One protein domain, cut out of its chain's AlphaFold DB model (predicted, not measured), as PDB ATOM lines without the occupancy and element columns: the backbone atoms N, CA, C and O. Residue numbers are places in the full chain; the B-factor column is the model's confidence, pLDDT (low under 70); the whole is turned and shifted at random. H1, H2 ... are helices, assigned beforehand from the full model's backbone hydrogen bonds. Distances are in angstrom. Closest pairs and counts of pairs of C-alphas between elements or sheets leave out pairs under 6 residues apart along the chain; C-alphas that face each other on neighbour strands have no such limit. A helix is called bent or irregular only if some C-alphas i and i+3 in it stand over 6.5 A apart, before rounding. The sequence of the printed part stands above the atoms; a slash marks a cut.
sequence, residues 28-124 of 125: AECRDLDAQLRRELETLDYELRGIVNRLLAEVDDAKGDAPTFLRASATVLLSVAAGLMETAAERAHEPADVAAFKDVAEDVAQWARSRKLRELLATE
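What this domain is: This is residues 28 to 124 of the 125 residues of an uncharacterized protein of Methylosinus sporium (UniProt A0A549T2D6). Three long helices make a loose, open zigzag: H2 and H3 form a hairpin spread as a V, meeting near the link between them, and from the other end of H3 the helix H4 folds back on another side, away from H2. The short helix H1 lies at the open side, by the beginning of H2, and the last part of H4, residues 112 to 122, sticks out together with residues 123 and 124. The printed part has 97 residues with four named helices, H1, H2, H3 and H4 in that order along the chain, and no named strand; the class is all helix, with 82 residues in the helices. The whole is loose, with a radius of gyration of the C-alphas of 16.0 A, and elongated, with spans of 47 by 29 by 24 A.

How they stand to each other: Start at H1, residues 28 to 31, and go on over a tight link of 3 residues to H2, residues 35 to 61. These two are close but not clearly touching; their closest C-alphas, those of Arg 31 and Arg 38, are 6.7 A apart. Another tight link, of 4 residues, leads to H3, residues 66 to 91. H2 and H3 are a helical hairpin and touch at a shallow tilt of 31 degrees, running opposite ways. Look at residues 52 to 60 of H2 and residues 66 to 73 of H3, since H2 and H3 touch with these residues alone; the closest C-alphas of the two helices, those of Val 59 and Ala 66, are 6.3 A apart. A short link of 6 residues brings you to H4, residues 98 to 122. H3 and H4 are close but not clearly touching, at a steep tilt of 44 degrees, opposite ways; their closest C-alphas, those of Ala 82 and Phe 101, are 7.5 A apart. H2 and H4 are apart, and H1 is apart from both H3 and H4. In H2, H3 and H4 every O i to N i+4 pair is within hydrogen-bond range; H1 is too short for such a pair, and its one O i to N i+3 pair is within range.

Where its parts are: Find C-alpha 28 at (7.950, -16.744, -36.440), where H1 begins. H2 begins at C-alpha 35, at (-5.342, -13.447, -39.473), and runs 38.9 A from first to last C-alpha. H3 runs 37.4 A from C-alpha 66 to C-alpha 91. H4 runs 36.1 A and ends at C-alpha 122, at (15.531, -10.092, -56.222). No helix is bent.

The domain as a whole: The two C-alphas farthest apart are those of His 93 and Glu 124, at 50.3 A. The printed part has no cut, and no link is long. The mean pLDDT of the printed part is 88.0; look for values under 70 at residue 117 and residues 119 to 124.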
ATOM      1  N   ALA A  28       8.630 -15.515 -36.051       82.06
ATOM      2  CA  ALA A  28       7.950 -16.744 -36.440       82.06
ATOM      3  C   ALA A  28       6.566 -16.833 -35.787       82.06
ATOM      4  O   ALA A  28       5.577 -16.984 -36.496       82.06
ATOM      5  N   GLU A  29       6.486 -16.628 -34.471       86.25
ATOM      6  CA  GLU A  29       5.214 -16.684 -33.744       86.25
ATOM      7  C   GLU A  29       4.244 -15.586 -34.217       86.25
ATOM      8  O   GLU A  29       3.056 -15.848 -34.375       86.25
ATOM      9  N   CYS A  30       4.741 -14.391 -34.562       85.50
ATOM     10  CA  CYS A  30       3.923 -13.323 -35.148       85.50
ATOM     11  C   CYS A  30       3.243 -13.715 -36.476       85.50
ATOM     12  O   CYS A  30       2.188 -13.175 -36.811       85.50
ATOM     13  N   ARG A  31       3.825 -14.634 -37.261       83.06
ATOM     14  CA  ARG A  31       3.242 -15.087 -38.543       83.06
ATOM     15  C   ARG A  31       2.091 -16.065 -38.365       83.06
ATOM     16  O   ARG A  31       1.234 -16.135 -39.253       83.06
ATOM     17  N   ASP A  32       2.105 -16.770 -37.239       88.75
ATOM     18  CA  ASP A  32       1.143 -17.803 -36.865       88.75
ATOM     19  C   ASP A  32      -0.009 -17.246 -36.009       88.75
ATOM     20  O   ASP A  32      -0.936 -17.982 -35.665       88.75
ATOM     21  N   LEU A  33       0.015 -15.942 -35.698       89.88
ATOM     22  CA  LEU A  33      -1.101 -15.228 -35.078       89.88
ATOM     23  C   LEU A  33      -2.368 -15.299 -35.937       89.88
ATOM     24  O   LEU A  33      -2.332 -15.548 -37.149       89.88
ATOM     25  N   ASP A  34      -3.508 -15.020 -35.304       94.25
ATOM     26  CA  ASP A  34      -4.774 -14.938 -36.015       94.25
ATOM     27  C   ASP A  34      -4.702 -13.922 -37.170       94.25
ATOM     28  O   ASP A  34      -3.981 -12.919 -37.144       94.25
ATOM     29  N   ALA A  35      -5.461 -14.197 -38.230       90.75
ATOM     30  CA  ALA A  35      -5.342 -13.447 -39.473       90.75
ATOM     31  C   ALA A  35      -5.717 -11.964 -39.331       90.75
ATOM     32  O   ALA A  35      -5.308 -11.157 -40.168       90.75
ATOM     33  N   GLN A  36      -6.542 -11.590 -38.349       93.62
ATOM     34  CA  GLN A  36      -6.891 -10.192 -38.129       93.62
ATOM     35  C   GLN A  36      -5.739  -9.463 -37.440       93.62
ATOM     36  O   GLN A  36      -5.228  -8.501 -38.012       93.62
ATOM     37  N   LEU A  37      -5.279  -9.965 -36.296       90.94
ATOM     38  CA  LEU A  37      -4.169  -9.382 -35.550       90.94
ATOM     39  C   LEU A  37      -2.905  -9.293 -36.405       90.94
ATOM     40  O   LEU A  37      -2.249  -8.255 -36.441       90.94
ATOM     41  N   ARG A  38      -2.598 -10.340 -37.179       91.69
ATOM     42  CA  ARG A  38      -1.458 -10.319 -38.103       91.69
ATOM     43  C   ARG A  38      -1.543  -9.160 -39.103       91.69
ATOM     44  O   ARG A  38      -0.543  -8.490 -39.328       91.69
ATOM     45  N   ARG A  39      -2.722  -8.891 -39.675       91.31
ATOM     46  CA  ARG A  39      -2.918  -7.771 -40.619       91.31
ATOM     47  C   ARG A  39      -2.764  -6.411 -39.948       91.31
ATOM     48  O   ARG A  39      -2.218  -5.489 -40.551       91.31
ATOM     49  N   GLU A  40      -3.236  -6.278 -38.714       93.94
ATOM     50  CA  GLU A  40      -3.054  -5.056 -37.926       93.94
ATOM     51  C   GLU A  40      -1.560  -4.807 -37.646       93.94
ATOM     52  O   GLU A  40      -1.070  -3.698 -37.856       93.94
ATOM     53  N   LEU A  41      -0.801  -5.852 -37.296       91.56
ATOM     54  CA  LEU A  41       0.654  -5.774 -37.107       91.56
ATOM     55  C   LEU A  41       1.415  -5.476 -38.410       91.56
ATOM     56  O   LEU A  41       2.358  -4.688 -38.405       91.56
ATOM     57  N   GLU A  42       1.002  -6.064 -39.535       90.19
ATOM     58  CA  GLU A  42       1.562  -5.757 -40.860       90.19
ATOM     59  C   GLU A  42       1.314  -4.294 -41.256       90.19
ATOM     60  O   GLU A  42       2.193  -3.644 -41.824       90.19
ATOM     61  N   THR A  43       0.139  -3.756 -40.919       93.31
ATOM     62  CA  THR A  43      -0.192  -2.341 -41.139       93.31
ATOM     63  C   THR A  43       0.705  -1.441 -40.293       93.31
ATOM     64  O   THR A  43       1.279  -0.488 -40.817       93.31
ATOM     65  N   LEU A  44       0.908  -1.784 -39.017       92.00
ATOM     66  CA  LEU A  44       1.818  -1.062 -38.129       92.00
ATOM     67  C   LEU A  44       3.267  -1.058 -38.654       92.00
ATOM     68  O   LEU A  44       3.901  -0.002 -38.683       92.00
ATOM     69  N   ASP A  45       3.792  -2.207 -39.107       89.75
ATOM     70  CA  ASP A  45       5.132  -2.300 -39.724       89.75
ATOM     71  C   ASP A  45       5.234  -1.395 -40.961       89.75
ATOM     72  O   ASP A  45       6.212  -0.658 -41.121       89.75
ATOM     73  N   TYR A  46       4.211  -1.403 -41.818       89.38
ATOM     74  CA  TYR A  46       4.172  -0.567 -43.015       89.38
ATOM     75  C   TYR A  46       4.176   0.934 -42.685       89.38
ATOM     76  O   TYR A  46       4.968   1.691 -43.256       89.38
ATOM     77  N   GLU A  47       3.337   1.373 -41.747       94.12
ATOM     78  CA  GLU A  47       3.244   2.779 -41.344       94.12
ATOM     79  C   GLU A  47       4.540   3.282 -40.701       94.12
ATOM     80  O   GLU A  47       5.046   4.343 -41.082       94.12
ATOM     81  N   LEU A  48       5.132   2.502 -39.787       91.00
ATOM     82  CA  LEU A  48       6.398   2.855 -39.140       91.00
ATOM     83  C   LEU A  48       7.532   2.999 -40.159       91.00
ATOM     84  O   LEU A  48       8.276   3.982 -40.117       91.00
ATOM     85  N   ARG A  49       7.640   2.073 -41.119       88.94
ATOM     86  CA  ARG A  49       8.618   2.184 -42.214       88.94
ATOM     87  C   ARG A  49       8.380   3.426 -43.061       88.94
ATOM     88  O   ARG A  49       9.337   4.114 -43.405       88.94
ATOM     89  N   GLY A  50       7.121   3.727 -43.381       91.38
ATOM     90  CA  GLY A  50       6.753   4.922 -44.136       91.38
ATOM     91  C   GLY A  50       7.181   6.213 -43.435       91.38
ATOM     92  O   GLY A  50       7.731   7.109 -44.077       91.38
ATOM     93  N   ILE A  51       6.983   6.294 -42.117       93.50
ATOM     94  CA  ILE A  51       7.413   7.437 -41.299       93.50
ATOM     95  C   ILE A  51       8.941   7.546 -41.281       93.50
ATOM     96  O   ILE A  51       9.473   8.614 -41.570       93.50
ATOM     97  N   VAL A  52       9.655   6.452 -40.995       90.56
ATOM     98  CA  VAL A  52      11.128   6.456 -40.938       90.56
ATOM     99  C   VAL A  52      11.737   6.854 -42.283       90.56
ATOM    100  O   VAL A  52      12.640   7.684 -42.312       90.56
ATOM    101  N   ASN A  53      11.222   6.324 -43.394       90.81
ATOM    102  CA  ASN A  53      11.713   6.660 -44.731       90.81
ATOM    103  C   ASN A  53      11.470   8.129 -45.089       90.81
ATOM    104  O   ASN A  53      12.318   8.750 -45.724       90.81
ATOM    105  N   ARG A  54      10.338   8.701 -44.664       95.19
ATOM    106  CA  ARG A  54      10.060  10.129 -44.853       95.19
ATOM    107  C   ARG A  54      11.057  10.992 -44.085       95.19
ATOM    108  O   ARG A  54      11.647  11.889 -44.670       95.19
ATOM    109  N   LEU A  55      11.277  10.686 -42.807       93.69
ATOM    110  CA  LEU A  55      12.241  11.415 -41.983       93.69
ATOM    111  C   LEU A  55      13.671  11.274 -42.522       93.69
ATOM    112  O   LEU A  55      14.433  12.234 -42.497       93.69
ATOM    113  N   LEU A  56      14.030  10.098 -43.045       91.69
ATOM    114  CA  LEU A  56      15.324   9.887 -43.688       91.69
ATOM    115  C   LEU A  56      15.485  10.774 -44.930       91.69
ATOM    116  O   LEU A  56      16.519  11.417 -45.074       91.69
ATOM    117  N   ALA A  57      14.456  10.862 -45.778       92.56
ATOM    118  CA  ALA A  57      14.472  11.745 -46.942       92.56
ATOM    119  C   ALA A  57      14.629  13.223 -46.539       92.56
ATOM    120  O   ALA A  57      15.406  13.943 -47.155       92.56
ATOM    121  N   GLU A  58      13.969  13.662 -45.463       94.50
ATOM    122  CA  GLU A  58      14.136  15.021 -44.926       94.50
ATOM    123  C   GLU A  58      15.571  15.280 -44.427       94.50
ATOM    124  O   GLU A  58      16.117  16.366 -44.633       94.50
ATOM    125  N   VAL A  59      16.210  14.284 -43.798       94.06
ATOM    126  CA  VAL A  59      17.624  14.359 -43.387       94.06
ATOM    127  C   VAL A  59      18.544  14.441 -44.604       94.06
ATOM    128  O   VAL A  59      19.466  15.259 -44.604       94.06
ATOM    129  N   ASP A  60      18.291  13.640 -45.639       91.62
ATOM    130  CA  ASP A  60      19.072  13.645 -46.879       91.62
ATOM    131  C   ASP A  60      18.936  14.981 -47.629       91.62
ATOM    132  O   ASP A  60      19.945  15.570 -48.031       91.62
ATOM    133  N   ASP A  61      17.718  15.519 -47.741       93.88
ATOM    134  CA  ASP A  61      17.438  16.827 -48.350       93.88
ATOM    135  C   ASP A  61      18.149  17.965 -47.600       93.88
ATOM    136  O   ASP A  61      18.673  18.907 -48.206       93.88
ATOM    137  N   ALA A  62      18.237  17.851 -46.272       94.38
ATOM    138  CA  ALA A  62      18.990  18.763 -45.420       94.38
ATOM    139  C   ALA A  62      20.517  18.529 -45.447       94.38
ATOM    140  O   ALA A  62      21.253  19.250 -44.769       94.38
ATOM    141  N   LYS A  63      21.013  17.552 -46.225       93.94
ATOM    142  CA  LYS A  63      22.421  17.106 -46.268       93.94
ATOM    143  C   LYS A  63      22.965  16.688 -44.897       93.94
ATOM    144  O   LYS A  63      24.128  16.944 -44.576       93.94
ATOM    145  N   GLY A  64      22.112  16.089 -44.073       91.25
ATOM    146  CA  GLY A  64      22.464  15.565 -42.760       91.25
ATOM    147  C   GLY A  64      23.205  14.225 -42.814       91.25
ATOM    148  O   GLY A  64      23.460  13.653 -43.872       91.25
ATOM    149  N   ASP A  65      23.557  13.710 -41.635       94.00
ATOM    150  CA  ASP A  65      24.211  12.407 -41.470       94.00
ATOM    151  C   ASP A  65      23.159  11.293 -41.322       94.00
ATOM    152  O   ASP A  65      22.748  10.933 -40.213       94.00
ATOM    153  N   ALA A  66      22.710  10.757 -42.461       90.62
ATOM    154  CA  ALA A  66      21.747   9.658 -42.540       90.62
ATOM    155  C   ALA A  66      22.148   8.407 -41.725       90.62
ATOM    156  O   ALA A  66      21.309   7.883 -40.985       90.62
ATOM    157  N   PRO A  67      23.404   7.913 -41.780       91.94
ATOM    158  CA  PRO A  67      23.854   6.822 -40.914       91.94
ATOM    159  C   PRO A  67      23.666   7.093 -39.418       91.94
ATOM    160  O   PRO A  67      23.208   6.208 -38.688       91.94
ATOM    161  N   THR A  68      24.009   8.294 -38.949       92.06
ATOM    162  CA  THR A  68      23.814   8.668 -37.540       92.06
ATOM    163  C   THR A  68      22.332   8.784 -37.195       92.06
ATOM    164  O   THR A  68      21.922   8.267 -36.153       92.06
ATOM    165  N   PHE A  69      21.517   9.369 -38.080       91.94
ATOM    166  CA  PHE A  69      20.063   9.420 -37.916       91.94
ATOM    167  C   PHE A  69      19.472   8.017 -37.739       91.94
ATOM    168  O   PHE A  69      18.823   7.755 -36.732       91.94
ATOM    169  N   LEU A  70      19.782   7.079 -38.639       90.25
ATOM    170  CA  LEU A  70      19.263   5.709 -38.575       90.25
ATOM    171  C   LEU A  70      19.649   4.990 -37.275       90.25
ATOM    172  O   LEU A  70      18.826   4.278 -36.695       90.25
ATOM    173  N   ARG A  71      20.881   5.186 -36.784       91.00
ATOM    174  CA  ARG A  71      21.318   4.627 -35.492       91.00
ATOM    175  C   ARG A  71      20.531   5.220 -34.324       91.00
ATOM    176  O   ARG A  71      20.093   4.469 -33.458       91.00
ATOM    177  N   ALA A  72      20.321   6.537 -34.315       92.75
ATOM    178  CA  ALA A  72      19.534   7.206 -33.284       92.75
ATOM    179  C   ALA A  72      18.060   6.765 -33.320       92.75
ATOM    180  O   ALA A  72      17.485   6.442 -32.279       92.75
ATOM    181  N   SER A  73      17.462   6.668 -34.511       92.00
ATOM    182  CA  SER A  73      16.096   6.173 -34.696       92.00
ATOM    183  C   SER A  73      15.930   4.745 -34.183       92.00
ATOM    184  O   SER A  73      14.933   4.454 -33.527       92.00
ATOM    185  N   ALA A  74      16.910   3.862 -34.410       91.06
ATOM    186  CA  ALA A  74      16.874   2.500 -33.879       91.06
ATOM    187  C   ALA A  74      16.806   2.483 -32.341       91.06
ATOM    188  O   ALA A  74      16.013   1.734 -31.773       91.06
ATOM    189  N   THR A  75      17.573   3.338 -31.657       93.06
ATOM    190  CA  THR A  75      17.497   3.480 -30.193       93.06
ATOM    191  C   THR A  75      16.123   3.965 -29.732       93.06
ATOM    192  O   THR A  75      15.576   3.422 -28.773       93.06
ATOM    193  N   VAL A  76      15.538   4.953 -30.419       94.44
ATOM    194  CA  VAL A  76      14.191   5.458 -30.101       94.44
ATOM    195  C   VAL A  76      13.141   4.356 -30.266       94.44
ATOM    196  O   VAL A  76      12.337   4.143 -29.364       94.44
ATOM    197  N   LEU A  77      13.175   3.614 -31.376       93.06
ATOM    198  CA  LEU A  77      12.229   2.526 -31.642       93.06
ATOM    199  C   LEU A  77      12.355   1.384 -30.622       93.06
ATOM    200  O   LEU A  77      11.339   0.878 -30.152       93.06
ATOM    201  N   LEU A  78      13.579   1.014 -30.227       92.94
ATOM    202  CA  LEU A  78      13.805   0.017 -29.174       92.94
ATOM    203  C   LEU A  78      13.291   0.486 -27.806       92.94
ATOM    204  O   LEU A  78      12.747  -0.322 -27.060       92.94
ATOM    205  N   SER A  79      13.418   1.777 -27.489       94.69
ATOM    206  CA  SER A  79      12.862   2.360 -26.260       94.69
ATOM    207  C   SER A  79      11.331   2.287 -26.238       94.69
ATOM    208  O   SER A  79      10.742   1.850 -25.252       94.69
ATOM    209  N   VAL A  80      10.678   2.619 -27.359       94.69
ATOM    210  CA  VAL A  80       9.220   2.463 -27.506       94.69
ATOM    211  C   VAL A  80       8.808   0.999 -27.336       94.69
ATOM    212  O   VAL A  80       7.872   0.712 -26.593       94.69
ATOM    213  N   ALA A  81       9.521   0.063 -27.971       92.69
ATOM    214  CA  ALA A  81       9.238  -1.366 -27.853       92.69
ATOM    215  C   ALA A  81       9.393  -1.882 -26.410       92.69
ATOM    216  O   ALA A  81       8.551  -2.650 -25.944       92.69
ATOM    217  N   ALA A  82      10.419  -1.428 -25.684       92.25
ATOM    218  CA  ALA A  82      10.599  -1.760 -24.273       92.25
ATOM    219  C   ALA A  82       9.430  -1.244 -23.413       92.25
ATOM    220  O   ALA A  82       8.886  -2.004 -22.617       92.25
ATOM    221  N   GLY A  83       8.970  -0.007 -23.636       93.75
ATOM    222  CA  GLY A  83       7.810   0.546 -22.926       93.75
ATOM    223  C   GLY A  83       6.496  -0.199 -23.216       93.75
ATOM    224  O   GLY A  83       5.664  -0.371 -22.322       93.75
ATOM    225  N   LEU A  84       6.310  -0.699 -24.445       92.62
ATOM    226  CA  LEU A  84       5.171  -1.565 -24.782       92.62
ATOM    227  C   LEU A  84       5.230  -2.898 -24.027       92.62
ATOM    228  O   LEU A  84       4.203  -3.359 -23.527       92.62
ATOM    229  N   MET A  85       6.419  -3.496 -23.911       92.25
ATOM    230  CA  MET A  85       6.621  -4.716 -23.127       92.25
ATOM    231  C   MET A  85       6.350  -4.479 -21.637       92.25
ATOM    232  O   MET A  85       5.643  -5.276 -21.025       92.25
ATOM    233  N   GLU A  86       6.860  -3.391 -21.057       91.31
ATOM    234  CA  GLU A  86       6.585  -3.026 -19.660       91.31
ATOM    235  C   GLU A  86       5.083  -2.859 -19.421       91.31
ATOM    236  O   GLU A  86       4.534  -3.458 -18.501       91.31
ATOM    237  N   THR A  87       4.388  -2.152 -20.315       92.56
ATOM    238  CA  THR A  87       2.928  -1.989 -20.243       92.56
ATOM    239  C   THR A  87       2.198  -3.336 -20.311       92.56
ATOM    240  O   THR A  87       1.197  -3.541 -19.622       92.56
ATOM    241  N   ALA A  88       2.660  -4.264 -21.154       89.88
ATOM    242  CA  ALA A  88       2.078  -5.602 -21.252       89.88
ATOM    243  C   ALA A  88       2.297  -6.411 -19.962       89.88
ATOM    244  O   ALA A  88       1.352  -7.024 -19.464       89.88
ATOM    245  N   ALA A  89       3.505  -6.353 -19.399       88.69
ATOM    246  CA  ALA A  89       3.861  -7.005 -18.143       88.69
ATOM    247  C   ALA A  89       3.031  -6.461 -16.964       88.69
ATOM    248  O   ALA A  89       2.428  -7.230 -16.215       88.69
ATOM    249  N   GLU A  90       2.887  -5.134 -16.869       91.44
ATOM    250  CA  GLU A  90       2.044  -4.471 -15.868       91.44
ATOM    251  C   GLU A  90       0.584  -4.933 -15.935       91.44
ATOM    252  O   GLU A  90      -0.012  -5.261 -14.905       91.44
ATOM    253  N   ARG A  91       0.005  -4.991 -17.143       91.50
ATOM    254  CA  ARG A  91      -1.390  -5.419 -17.360       91.50
ATOM    255  C   ARG A  91      -1.643  -6.871 -16.980       91.50
ATOM    256  O   ARG A  91      -2.772  -7.214 -16.640       91.50
ATOM    257  N   ALA A  92      -0.619  -7.704 -17.061       89.25
ATOM    258  CA  ALA A  92      -0.691  -9.109 -16.702       89.25
ATOM    259  C   ALA A  92      -0.181  -9.395 -15.278       89.25
ATOM    260  O   ALA A  92      -0.194 -10.543 -14.849       89.25
ATOM    261  N   HIS A  93       0.212  -8.358 -14.528       89.56
ATOM    262  CA  HIS A  93       0.724  -8.462 -13.159       89.56
ATOM    263  C   HIS A  93       1.973  -9.348 -13.016       89.56
ATOM    264  O   HIS A  93       2.168 -10.009 -11.995       89.56
ATOM    265  N   GLU A  94       2.849  -9.311 -14.013       89.06
ATOM    266  CA  GLU A  94       4.112 -10.049 -14.052       89.06
ATOM    267  C   GLU A  94       5.293  -9.089 -14.279       89.06
ATOM    268  O   GLU A  94       5.110  -7.981 -14.788       89.06
ATOM    269  N   PRO A  95       6.525  -9.464 -13.889       85.88
ATOM    270  CA  PRO A  95       7.704  -8.665 -14.200       85.88
ATOM    271  C   PRO A  95       8.037  -8.725 -15.696       85.88
ATOM    272  O   PRO A  95       7.913  -9.768 -16.334       85.88
ATOM    273  N   ALA A  96       8.537  -7.617 -16.243       87.12
ATOM    274  CA  ALA A  96       9.017  -7.581 -17.619       87.12
ATOM    275  C   ALA A  96      10.280  -8.445 -17.799       87.12
ATOM    276  O   ALA A  96      11.270  -8.277 -17.076       87.12
ATOM    277  N   ASP A  97      10.274  -9.335 -18.794       89.94
ATOM    278  CA  ASP A  97      11.421 -10.188 -19.113       89.94
ATOM    279  C   ASP A  97      12.407  -9.474 -20.053       89.94
ATOM    280  O   ASP A  97      12.347  -9.550 -21.284       89.94
ATOM    281  N   VAL A  98      13.358  -8.771 -19.441       90.38
ATOM    282  CA  VAL A  98      14.414  -8.033 -20.150       90.38
ATOM    283  C   VAL A  98      15.339  -8.961 -20.949       90.38
ATOM    284  O   VAL A  98      15.915  -8.526 -21.948       90.38
ATOM    285  N   ALA A  99      15.527 -10.214 -20.520       90.38
ATOM    286  CA  ALA A  99      16.363 -11.161 -21.253       90.38
ATOM    287  C   ALA A  99      15.652 -11.598 -22.538       90.38
ATOM    288  O   ALA A  99      16.221 -11.451 -23.620       90.38
ATOM    289  N   ALA A 100      14.377 -11.981 -22.437       87.75
ATOM    290  CA  ALA A 100      13.566 -12.328 -23.599       87.75
ATOM    291  C   ALA A 100      13.441 -11.166 -24.598       87.75
ATOM    292  O   ALA A 100      13.491 -11.382 -25.809       87.75
ATOM    293  N   PHE A 101      13.344  -9.920 -24.121       90.50
ATOM    294  CA  PHE A 101      13.364  -8.747 -25.001       90.50
ATOM    295  C   PHE A 101      14.638  -8.654 -25.843       90.50
ATOM    296  O   PHE A 101      14.570  -8.369 -27.040       90.50
ATOM    297  N   LYS A 102      15.806  -8.886 -25.232       91.06
ATOM    298  CA  LYS A 102      17.093  -8.836 -25.939       91.06
ATOM    299  C   LYS A 102      17.191  -9.933 -26.992       91.06
ATOM    300  O   LYS A 102      17.610  -9.638 -28.110       91.06
ATOM    301  N   ASP A 103      16.759 -11.142 -26.652       89.62
ATOM    302  CA  ASP A 103      16.779 -12.283 -27.568       89.62
ATOM    303  C   ASP A 103      15.895 -12.016 -28.795       89.62
ATOM    304  O   ASP A 103      16.322 -12.211 -29.935       89.62
ATOM    305  N   VAL A 104      14.692 -11.472 -28.585       88.62
ATOM    306  CA  VAL A 104      13.792 -11.095 -29.686       88.62
ATOM    307  C   VAL A 104      14.356  -9.929 -30.500       88.62
ATOM    308  O   VAL A 104      14.290  -9.953 -31.727       88.62
ATOM    309  N   ALA A 105      14.961  -8.921 -29.867       90.31
ATOM    310  CA  ALA A 105      15.603  -7.824 -30.593       90.31
ATOM    311  C   ALA A 105      16.746  -8.323 -31.500       90.31
ATOM    312  O   ALA A 105      16.913  -7.829 -32.621       90.31
ATOM    313  N   GLU A 106      17.510  -9.321 -31.050       90.12
ATOM    314  CA  GLU A 106      18.538  -9.966 -31.863       90.12
ATOM    315  C   GLU A 106      17.939 -10.787 -33.017       90.12
ATOM    316  O   GLU A 106      18.399 -10.638 -34.158       90.12
ATOM    317  N   ASP A 107      16.894 -11.582 -32.764       87.12
ATOM    318  CA  ASP A 107      16.157 -12.327 -33.799       87.12
ATOM    319  C   ASP A 107      15.631 -11.386 -34.896       87.12
ATOM    320  O   ASP A 107      15.897 -11.577 -36.086       87.12
ATOM    321  N   VAL A 108      14.993 -10.278 -34.508       88.00
ATOM    322  CA  VAL A 108      14.499  -9.252 -35.441       88.00
ATOM    323  C   VAL A 108      15.643  -8.654 -36.268       88.00
ATOM    324  O   VAL A 108      15.507  -8.484 -37.485       88.00
ATOM    325  N   ALA A 109      16.798  -8.371 -35.658       88.31
ATOM    326  CA  ALA A 109      17.964  -7.848 -36.370       88.31
ATOM    327  C   ALA A 109      18.562  -8.866 -37.361       88.31
ATOM    328  O   ALA A 109      19.035  -8.497 -38.444       88.31
ATOM    329  N   GLN A 110      18.562 -10.157 -37.023       86.50
ATOM    330  CA  GLN A 110      18.953 -11.233 -37.938       86.50
ATOM    331  C   GLN A 110      17.947 -11.377 -39.088       86.50
ATOM    332  O   GLN A 110      18.339 -11.421 -40.261       86.50
ATOM    333  N   TRP A 111      16.652 -11.351 -38.780       83.50
ATOM    334  CA  TRP A 111      15.588 -11.426 -39.771       83.50
ATOM    335  C   TRP A 111      15.644 -10.259 -40.761       83.50
ATOM    336  O   TRP A 111      15.607 -10.489 -41.974       83.50
ATOM    337  N   ALA A 112      15.824  -9.026 -40.280       83.81
ATOM    338  CA  ALA A 112      15.957  -7.838 -41.120       83.81
ATOM    339  C   ALA A 112      17.150  -7.946 -42.086       83.81
ATOM    340  O   ALA A 112      17.012  -7.652 -43.275       83.81
ATOM    341  N   ARG A 113      18.301  -8.454 -41.615       83.81
ATOM    342  CA  ARG A 113      19.464  -8.747 -42.474       83.81
ATOM    343  C   ARG A 113      19.124  -9.772 -43.557       83.81
ATOM    344  O   ARG A 113      19.422  -9.537 -44.725       83.81
ATOM    345  N   SER A 114      18.459 -10.870 -43.189       78.94
ATOM    346  CA  SER A 114      18.050 -11.914 -44.141       78.94
ATOM    347  C   SER A 114      17.073 -11.396 -45.204       78.94
ATOM    348  O   SER A 114      17.123 -11.808 -46.362       78.94
ATOM    349  N   ARG A 115      16.168 -10.491 -44.814       77.56
ATOM    350  CA  ARG A 115      15.172  -9.897 -45.705       77.56
ATOM    351  C   ARG A 115      15.825  -8.910 -46.667       77.56
ATOM    352  O   ARG A 115      15.567  -9.007 -47.859       77.56
ATOM    353  N   LYS A 116      16.717  -8.046 -46.176       74.44
ATOM    354  CA  LYS A 116      17.494  -7.130 -47.019       74.44
ATOM    355  C   LYS A 116      18.332  -7.887 -48.053       74.44
ATOM    356  O   LYS A 116      18.380  -7.479 -49.204       74.44
ATOM    357  N   LEU A 117      18.956  -9.001 -47.662       63.28
ATOM    358  CA  LEU A 117      19.696  -9.855 -48.595       63.28
ATOM    359  C   LEU A 117      18.785 -10.407 -49.702       63.28
ATOM    360  O   LEU A 117      19.149 -10.354 -50.870       63.28
ATOM    361  N   ARG A 118      17.591 -10.898 -49.343       71.81
ATOM    362  CA  ARG A 118      16.599 -11.377 -50.320       71.81
ATOM    363  C   ARG A 118      16.111 -10.274 -51.258       71.81
ATOM    364  O   ARG A 118      15.982 -10.529 -52.445       71.81
ATOM    365  N   GLU A 119      15.853  -9.074 -50.739       69.44
ATOM    366  CA  GLU A 119      15.450  -7.918 -51.553       69.44
ATOM    367  C   GLU A 119      16.553  -7.531 -52.552       69.44
ATOM    368  O   GLU A 119      16.256  -7.359 -53.728       69.44
ATOM    369  N   LEU A 120      17.822  -7.487 -52.123       55.19
ATOM    370  CA  LEU A 120      18.961  -7.212 -53.010       55.19
ATOM    371  C   LEU A 120      19.079  -8.248 -54.139       55.19
ATOM    372  O   LEU A 120      19.159  -7.861 -55.298       55.19
ATOM    373  N   LEU A 121      19.005  -9.543 -53.812       64.00
ATOM    374  CA  LEU A 121      19.073 -10.627 -54.802       64.00
ATOM    375  C   LEU A 121      17.903 -10.600 -55.798       64.00
ATOM    376  O   LEU A 121      18.090 -10.906 -56.966       64.00
ATOM    377  N   ALA A 122      16.705 -10.207 -55.356       64.31
ATOM    378  CA  ALA A 122      15.531 -10.092 -56.222       64.31
ATOM    379  C   ALA A 122      15.574  -8.875 -57.164       64.31
ATOM    380  O   ALA A 122      14.752  -8.782 -58.068       64.31
ATOM    381  N   THR A 123      16.484  -7.921 -56.937       59.03
ATOM    382  CA  THR A 123      16.650  -6.744 -57.810       59.03
ATOM    383  C   THR A 123      17.723  -6.974 -58.888       59.03
ATOM    384  O   THR A 123      17.923  -6.108 -59.737       59.03
ATOM    385  N   GLU A 124      18.428  -8.113 -58.844       53.66
ATOM    386  CA  GLU A 124      19.460  -8.521 -59.812       53.66
ATOM    387  C   GLU A 124      18.920  -9.418 -60.954       53.66
ATOM    388  O   GLU A 124      19.698  -9.811 -61.826       53.66
TER     389      GLU A 124